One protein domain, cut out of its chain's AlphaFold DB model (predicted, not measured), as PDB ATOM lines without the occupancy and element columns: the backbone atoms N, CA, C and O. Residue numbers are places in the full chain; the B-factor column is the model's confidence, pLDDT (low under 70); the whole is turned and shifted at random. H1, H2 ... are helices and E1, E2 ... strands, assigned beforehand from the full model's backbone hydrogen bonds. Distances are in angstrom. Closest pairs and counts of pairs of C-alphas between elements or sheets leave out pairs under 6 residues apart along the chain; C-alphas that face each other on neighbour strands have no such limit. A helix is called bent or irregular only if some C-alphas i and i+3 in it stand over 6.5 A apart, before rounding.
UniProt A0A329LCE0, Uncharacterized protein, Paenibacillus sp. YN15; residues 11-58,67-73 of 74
ATOM      1  N   LYS A  11      -8.691  10.688 -53.240       85.88
ATOM      2  CA  LYS A  11      -8.485  11.167 -51.867       85.88
ATOM      3  C   LYS A  11      -9.118  12.537 -51.628       85.88
ATOM      4  O   LYS A  11      -9.562  12.794 -50.516       85.88
ATOM      5  N   ASN A  12      -9.181  13.390 -52.649       85.62
ATOM      6  CA  ASN A  12      -9.816  14.699 -52.533       85.62
ATOM      7  C   ASN A  12     -11.321  14.538 -52.327       85.62
ATOM      8  O   ASN A  12     -11.861  15.159 -51.420       85.62
ATOM      9  N   ASP A  13     -11.973  13.659 -53.096       82.19
ATOM     10  CA  ASP A  13     -13.397  13.347 -52.920       82.19
ATOM     11  C   ASP A  13     -13.672  12.815 -51.504       82.19
ATOM     12  O   ASP A  13     -14.614  13.254 -50.849       82.19
ATOM     13  N   PHE A  14     -12.820  11.909 -51.012       85.12
ATOM     14  CA  PHE A  14     -12.942  11.350 -49.665       85.12
ATOM     15  C   PHE A  14     -12.798  12.418 -48.572       85.12
ATOM     16  O   PHE A  14     -13.632  12.508 -47.672       85.12
ATOM     17  N   LEU A  15     -11.757  13.254 -48.657       88.69
ATOM     18  CA  LEU A  15     -11.531  14.336 -47.698       88.69
ATOM     19  C   LEU A  15     -12.669  15.357 -47.737       88.69
ATOM     20  O   LEU A  15     -13.144  15.775 -46.687       88.69
ATOM     21  N   PHE A  16     -13.144  15.711 -48.931       87.50
ATOM     22  CA  PHE A  16     -14.255  16.638 -49.102       87.50
ATOM     23  C   PHE A  16     -15.529  16.110 -48.434       87.50
ATOM     24  O   PHE A  16     -16.188  16.838 -47.697       87.50
ATOM     25  N   GLN A  17     -15.846  14.825 -48.613       84.69
ATOM     26  CA  GLN A  17     -16.983  14.196 -47.935       84.69
ATOM     27  C   GLN A  17     -16.830  14.183 -46.417       84.69
ATOM     28  O   GLN A  17     -17.803  14.438 -45.715       84.69
ATOM     29  N   ARG A  18     -15.627  13.926 -45.895       86.62
ATOM     30  CA  ARG A  18     -15.403  13.915 -44.444       86.62
ATOM     31  C   ARG A  18     -15.513  15.308 -43.819       86.62
ATOM     32  O   ARG A  18     -15.951  15.409 -42.678       86.62
ATOM     33  N   LEU A  19     -15.100  16.342 -44.555       89.25
ATOM     34  CA  LEU A  19     -15.091  17.735 -44.102       89.25
ATOM     35  C   LEU A  19     -16.426  18.459 -44.289       89.25
ATOM     36  O   LEU A  19     -16.669  19.422 -43.572       89.25
ATOM     37  N   PHE A  20     -17.260  18.047 -45.248       88.94
ATOM     38  CA  PHE A  20     -18.479  18.788 -45.603       88.94
ATOM     39  C   PHE A  20     -19.732  17.915 -45.773       88.94
ATOM     40  O   PHE A  20     -20.839  18.436 -45.883       88.94
ATOM     41  N   GLY A  21     -19.591  16.593 -45.829       83.19
ATOM     42  CA  GLY A  21     -20.691  15.661 -46.091       83.19
ATOM     43  C   GLY A  21     -21.233  14.941 -44.861       83.19
ATOM     44  O   GLY A  21     -22.179  14.175 -45.002       83.19
ATOM     45  N   GLU A  22     -20.660  15.135 -43.673       84.88
ATOM     46  CA  GLU A  22     -21.103  14.491 -42.429       84.88
ATOM     47  C   GLU A  22     -22.011  15.422 -41.621       84.88
ATOM     48  O   GLU A  22     -21.767  16.622 -41.566       84.88
ATOM     49  N   LYS A  23     -23.010  14.891 -40.901       83.44
ATOM     50  CA  LYS A  23     -23.857  15.713 -40.007       83.44
ATOM     51  C   LYS A  23     -23.030  16.520 -38.998       83.44
ATOM     52  O   LYS A  23     -23.343  17.675 -38.731       83.44
ATOM     53  N   GLU A  24     -21.952  15.921 -38.493       85.25
ATOM     54  CA  GLU A  24     -20.987  16.557 -37.585       85.25
ATOM     55  C   GLU A  24     -20.264  17.754 -38.219       85.25
ATOM     56  O   GLU A  24     -19.810  18.647 -37.511       85.25
ATOM     57  N   SER A  25     -20.160  17.789 -39.549       87.44
ATOM     58  CA  SER A  25     -19.461  18.836 -40.290       87.44
ATOM     59  C   SER A  25     -20.388  19.928 -40.833       87.44
ATOM     60  O   SER A  25     -19.959  20.735 -41.655       87.44
ATOM     61  N   LYS A  26     -21.650  19.980 -40.384       89.38
ATOM     62  CA  LYS A  26     -22.673  20.936 -40.846       89.38
ATOM     63  C   LYS A  26     -22.194  22.392 -40.843       89.38
ATOM     64  O   LYS A  26     -22.338  23.072 -41.855       89.38
ATOM     65  N   GLU A  27     -21.561  22.842 -39.763       91.00
ATOM     66  CA  GLU A  27     -21.037  24.214 -39.642       91.00
ATOM     67  C   GLU A  27     -19.964  24.537 -40.692       91.00
ATOM     68  O   GLU A  27     -19.923  25.630 -41.264       91.00
ATOM     69  N   SER A  28     -19.106  23.559 -41.000       91.69
ATOM     70  CA  SER A  28     -18.087  23.702 -42.046       91.69
ATOM     71  C   SER A  28     -18.731  23.810 -43.427       91.69
ATOM     72  O   SER A  28     -18.281  24.600 -44.256       91.69
ATOM     73  N   THR A  29     -19.814  23.069 -43.669       92.06
ATOM     74  CA  THR A  29     -20.576  23.138 -44.921       92.06
ATOM     75  C   THR A  29     -21.295  24.471 -45.081       92.06
ATOM     76  O   THR A  29     -21.242  25.050 -46.163       92.06
ATOM     77  N   ILE A  30     -21.909  24.994 -44.016       92.19
ATOM     78  CA  ILE A  30     -22.532  26.328 -44.012       92.19
ATOM     79  C   ILE A  30     -21.485  27.395 -44.348       92.19
ATOM     80  O   ILE A  30     -21.684  28.193 -45.265       92.19
ATOM     81  N   SER A  31     -20.339  27.360 -43.666       92.44
ATOM     82  CA  SER A  31     -19.242  28.312 -43.884       92.44
ATOM     83  C   SER A  31     -18.727  28.273 -45.325       92.44
ATOM     84  O   SER A  31     -18.548  29.315 -45.955       92.44
ATOM     85  N   LEU A  32     -18.529  27.068 -45.872       92.56
ATOM     86  CA  LEU A  32     -18.102  26.875 -47.256       92.56
ATOM     87  C   LEU A  32     -19.115  27.466 -48.246       92.56
ATOM     88  O   LEU A  32     -18.718  28.140 -49.195       92.56
ATOM     89  N   LEU A  33     -20.409  27.211 -48.040       91.25
ATOM     90  CA  LEU A  33     -21.463  27.692 -48.929       91.25
ATOM     91  C   LEU A  33     -21.588  29.215 -48.882       91.25
ATOM     92  O   LEU A  33     -21.600  29.829 -49.944       91.25
ATOM     93  N   ASN A  34     -21.593  29.824 -47.693       93.25
ATOM     94  CA  ASN A  34     -21.613  31.283 -47.556       93.25
ATOM     95  C   ASN A  34     -20.409  31.925 -48.274       93.25
ATOM     96  O   ASN A  34     -20.580  32.905 -48.997       93.25
ATOM     97  N   ALA A  35     -19.216  31.325 -48.159       92.56
ATOM     98  CA  ALA A  35     -18.006  31.815 -48.820       92.56
ATOM     99  C   ALA A  35     -18.037  31.665 -50.354       92.56
ATOM    100  O   ALA A  35     -17.647  32.588 -51.064       92.56
ATOM    101  N   ILE A  36     -18.486  30.518 -50.879       92.31
ATOM    102  CA  ILE A  36     -18.525  30.261 -52.332       92.31
ATOM    103  C   ILE A  36     -19.634  31.064 -53.016       92.31
ATOM    104  O   ILE A  36     -19.447  31.528 -54.139       92.31
ATOM    105  N   LEU A  37     -20.787  31.203 -52.361       90.31
ATOM    106  CA  LEU A  37     -21.930  31.942 -52.894       90.31
ATOM    107  C   LEU A  37     -21.773  33.459 -52.724       90.31
ATOM    108  O   LEU A  37     -22.527  34.205 -53.340       90.31
ATOM    109  N   GLY A  38     -20.794  33.912 -51.931       91.75
ATOM    110  CA  GLY A  38     -20.555  35.332 -51.676       91.75
ATOM    111  C   GLY A  38     -21.721  35.995 -50.948       91.75
ATOM    112  O   GLY A  38     -22.056  37.134 -51.256       91.75
ATOM    113  N   LEU A  39     -22.369  35.261 -50.038       89.69
ATOM    114  CA  LEU A  39     -23.532  35.758 -49.310       89.69
ATOM    115  C   LEU A  39     -23.099  36.794 -48.272       89.69
ATOM    116  O   LEU A  39     -22.098  36.617 -47.571       89.69
ATOM    117  N   ASN A  40     -23.888  37.856 -48.170       85.88
ATOM    118  CA  ASN A  40     -23.699  38.933 -47.204       85.88
ATOM    119  C   ASN A  40     -24.383  38.570 -45.877       85.88
ATOM    120  O   ASN A  40     -25.231  37.681 -45.854       85.88
ATOM    121  N   ASP A  41     -24.071  39.281 -44.791       81.75
ATOM    122  CA  ASP A  41     -24.561  38.970 -43.433       81.75
ATOM    123  C   ASP A  41     -26.093  38.790 -43.335       81.75
ATOM    124  O   ASP A  41     -26.584  37.980 -42.545       81.75
ATOM    125  N   GLU A  42     -26.864  39.513 -44.154       86.19
ATOM    126  CA  GLU A  42     -28.332  39.416 -44.213       86.19
ATOM    127  C   GLU A  42     -28.834  38.147 -44.928       86.19
ATOM    128  O   GLU A  42     -29.914  37.644 -44.620       86.19
ATOM    129  N   GLU A  43     -28.040  37.612 -45.854       87.31
ATOM    130  CA  GLU A  43     -28.372  36.485 -46.734       87.31
ATOM    131  C   GLU A  43     -27.703  35.177 -46.296       87.31
ATOM    132  O   GLU A  43     -27.891  34.138 -46.932       87.31
ATOM    133  N   TRP A  44     -26.908  35.208 -45.222       91.25
ATOM    134  CA  TRP A  44     -26.193  34.038 -44.732       91.25
ATOM    135  C   TRP A  44     -27.124  32.872 -44.445       91.25
ATOM    136  O   TRP A  44     -28.111  32.973 -43.712       91.25
ATOM    137  N   ILE A  45     -26.724  31.714 -44.963       90.88
ATOM    138  CA  ILE A  45     -27.303  30.435 -44.589       90.88
ATOM    139  C   ILE A  45     -27.034  30.257 -43.095       90.88
ATOM    140  O   ILE A  45     -25.880  30.184 -42.674       90.88
ATOM    141  N   LYS A  46     -28.107  30.215 -42.302       89.88
ATOM    142  CA  LYS A  46     -28.040  29.985 -40.850       89.88
ATOM    143  C   LYS A  46     -28.216  28.521 -40.489       89.88
ATOM    144  O   LYS A  46     -27.753  28.094 -39.441       89.88
ATOM    145  N   ASP A  47     -28.894  27.774 -41.354       90.31
ATOM    146  CA  ASP A  47     -29.161  26.366 -41.137       90.31
ATOM    147  C   ASP A  47     -29.257  25.594 -42.454       90.31
ATOM    148  O   ASP A  47     -29.700  26.112 -43.482       90.31
ATOM    149  N   LEU A  48     -28.848  24.328 -42.415       88.62
ATOM    150  CA  LEU A  48     -29.023  23.384 -43.511       88.62
ATOM    151  C   LEU A  48     -29.201  21.963 -42.985       88.62
ATOM    152  O   LEU A  48     -28.791  21.619 -41.873       88.62
ATOM    153  N   VAL A  49     -29.771  21.106 -43.821       86.31
ATOM    154  CA  VAL A  49     -29.885  19.673 -43.564       86.31
ATOM    155  C   VAL A  49     -28.995  18.933 -44.553       86.31
ATOM    156  O   VAL A  49     -29.180  19.026 -45.766       86.31
ATOM    157  N   LEU A  50     -28.033  18.178 -44.017       83.31
ATOM    158  CA  LEU A  50     -27.242  17.226 -44.793       83.31
ATOM    159  C   LEU A  50     -28.028  15.925 -44.924       83.31
ATOM    160  O   LEU A  50     -28.412  15.319 -43.919       83.31
ATOM    161  N   LEU A  51     -28.280  15.513 -46.163       78.62
ATOM    162  CA  LEU A  51     -28.986  14.272 -46.444       78.62
ATOM    163  C   LEU A  51     -28.028  13.087 -46.251       78.62
ATOM    164  O   LEU A  51     -26.863  13.140 -46.641       78.62
ATOM    165  N   GLU A  52     -28.509  12.004 -45.633       67.19
ATOM    166  CA  GLU A  52     -27.674  10.823 -45.345       67.19
ATOM    167  C   GLU A  52     -27.164  10.143 -46.628       67.19
ATOM    168  O   GLU A  52     -26.063   9.588 -46.651       67.19
ATOM    169  N   ASN A  53     -27.915  10.275 -47.726       61.62
ATOM    170  CA  ASN A  53     -27.500   9.852 -49.057       61.62
ATOM    171  C   ASN A  53     -26.592  10.911 -49.700       61.62
ATOM    172  O   ASN A  53     -26.995  11.667 -50.574       61.62
ATOM    173  N   LYS A  54     -25.319  10.924 -49.288       64.75
ATOM    174  CA  LYS A  54     -24.271  11.871 -49.736       64.75
ATOM    175  C   LYS A  54     -23.925  11.785 -51.229       64.75
ATOM    176  O   LYS A  54     -23.087  12.539 -51.718       64.75
ATOM    177  N   GLN A  55     -24.473  10.805 -51.944       64.06
ATOM    178  CA  GLN A  55     -24.145  10.542 -53.337       64.06
ATOM    179  C   GLN A  55     -25.400  10.644 -54.190       64.06
ATOM    180  O   GLN A  55     -26.268   9.779 -54.133       64.06
ATOM    181  N   LEU A  56     -25.434  11.670 -55.036       67.00
ATOM    182  CA  LEU A  56     -26.356  11.717 -56.162       67.00
ATOM    183  C   LEU A  56     -25.854  10.709 -57.194       67.00
ATOM    184  O   LEU A  56     -24.850  10.941 -57.883       67.00
ATOM    185  N   THR A  57     -26.500   9.548 -57.223       63.91
ATOM    186  CA  THR A  57     -26.272   8.528 -58.241       63.91
ATOM    187  C   THR A  57     -26.821   9.009 -59.574       63.91
ATOM    188  O   THR A  57     -27.822   9.713 -59.631       63.91
ATOM    189  N   LYS A  58     -26.147   8.638 -60.660       68.94
ATOM    190  CA  LYS A  58     -26.636   8.928 -62.006       68.94
ATOM    191  C   LYS A  58     -27.791   7.989 -62.318       68.94
ATOM    192  O   LYS A  58     -27.578   6.778 -62.323       68.94
ATOM    193  N   ARG A  67     -21.288  14.483 -54.886       74.38
ATOM    194  CA  ARG A  67     -20.576  13.989 -53.687       74.38
ATOM    195  C   ARG A  67     -21.080  14.596 -52.382       74.38
ATOM    196  O   ARG A  67     -20.637  14.157 -51.324       74.38
ATOM    197  N   LEU A  68     -21.942  15.600 -52.482       79.19
ATOM    198  CA  LEU A  68     -22.533  16.333 -51.380       79.19
ATOM    199  C   LEU A  68     -23.964  16.687 -51.789       79.19
ATOM    200  O   LEU A  68     -24.154  17.245 -52.870       79.19
ATOM    201  N   ASP A  69     -24.930  16.339 -50.944       79.88
ATOM    202  CA  ASP A  69     -26.343  16.652 -51.142       79.88
ATOM    203  C   ASP A  69     -26.873  17.383 -49.904       79.88
ATOM    204  O   ASP A  69     -26.766  16.891 -48.773       79.88
ATOM    205  N   VAL A  70     -27.354  18.606 -50.115       81.62
ATOM    206  CA  VAL A  70     -27.723  19.546 -49.054       81.62
ATOM    207  C   VAL A  70     -29.085  20.145 -49.348       81.62
ATOM    208  O   VAL A  70     -29.390  20.513 -50.483       81.62
ATOM    209  N   ARG A  71     -29.899  20.288 -48.307       82.38
ATOM    210  CA  ARG A  71     -31.206  20.938 -48.376       82.38
ATOM    211  C   ARG A  71     -31.232  22.144 -47.444       82.38
ATOM    212  O   ARG A  71     -30.693  22.079 -46.340       82.38
ATOM    213  N   ALA A  72     -31.897  23.218 -47.865       74.56
ATOM    214  CA  ALA A  72     -32.203  24.337 -46.979       74.56
ATOM    215  C   ALA A  72     -33.062  23.862 -45.792       74.56
ATOM    216  O   ALA A  72     -34.074  23.178 -45.991       74.56
ATOM    217  N   GLY A  73     -32.634  24.195 -44.573       66.38
ATOM    218  CA  GLY A  73     -33.462  24.050 -43.376       66.38
ATOM    219  C   GLY A  73     -34.569  25.106 -43.387       66.38
ATOM    220  O   GLY A  73     -34.338  26.216 -43.865       66.38
TER     221      GLY A  73
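What this domain is: This is residues 11 to 58 and 67 to 73 of the 74 residues of an uncharacterized protein of Paenibacillus sp. YN15 (UniProt A0A329LCE0). Two helices, H1 and H2, meet at a corner as an L, and a small two-stranded ribbon, E1 with E2, lies beside the first part of H2, E1 nearer to it. Past H2 the chain folds back to E1 through a loop, and residues 36 to 42 stick out at that end. The printed part has 55 residues, in the order H1, H2, E1, E2; the sheet E1 - E2 is antiparallel, and the class is mostly helix. The whole is compact, with a radius of gyration of the C-alphas of 11.5 A and spans of 33 by 23 by 22 A.

How they stand to each other: H1, residues 11 to 20, and H2, residues 23 to 37, touch only at the corner by their tight link. Their closest C-alphas, those of Phe 20 and Thr 29, are 4.9 A apart, and their lines are about perpendicular at 81 degrees. H2 touches H1 with residues 25 to 29 alone. H2 is irregular: C-alphas 24 and 27 are 7.9 A apart. Every O i to N i+4 pair is within hydrogen-bond range in H1, and 9 of 11 are in H2. The closest C-alphas of H2 and E1, residues 48 to 50, are those of Lys 23 and Leu 50, 6.1 A apart. E1 and E2, residues 70 to 72, are antiparallel at 153 degrees, with N 49 and O 71 within hydrogen-bond range at 2.9 A. H1 is apart from both strands.

Where its parts are: H1 begins at C-alpha 11, (-8.485, 11.167, -51.867), and is 14.0 A long. H2 is 20.8 A long. E2 ends at C-alpha 72, (-32.203, 24.337, -46.979).

The domain as a whole: The C-alphas farthest apart, those of Asp 41 and Lys 58, are 35.4 A apart. Residues 59 to 66 are not printed, and C-alphas 58 and 67 are 11.5 A apart across the cut. No link printed whole is long. Residues 52 to 58 and 73 have pLDDT under 70.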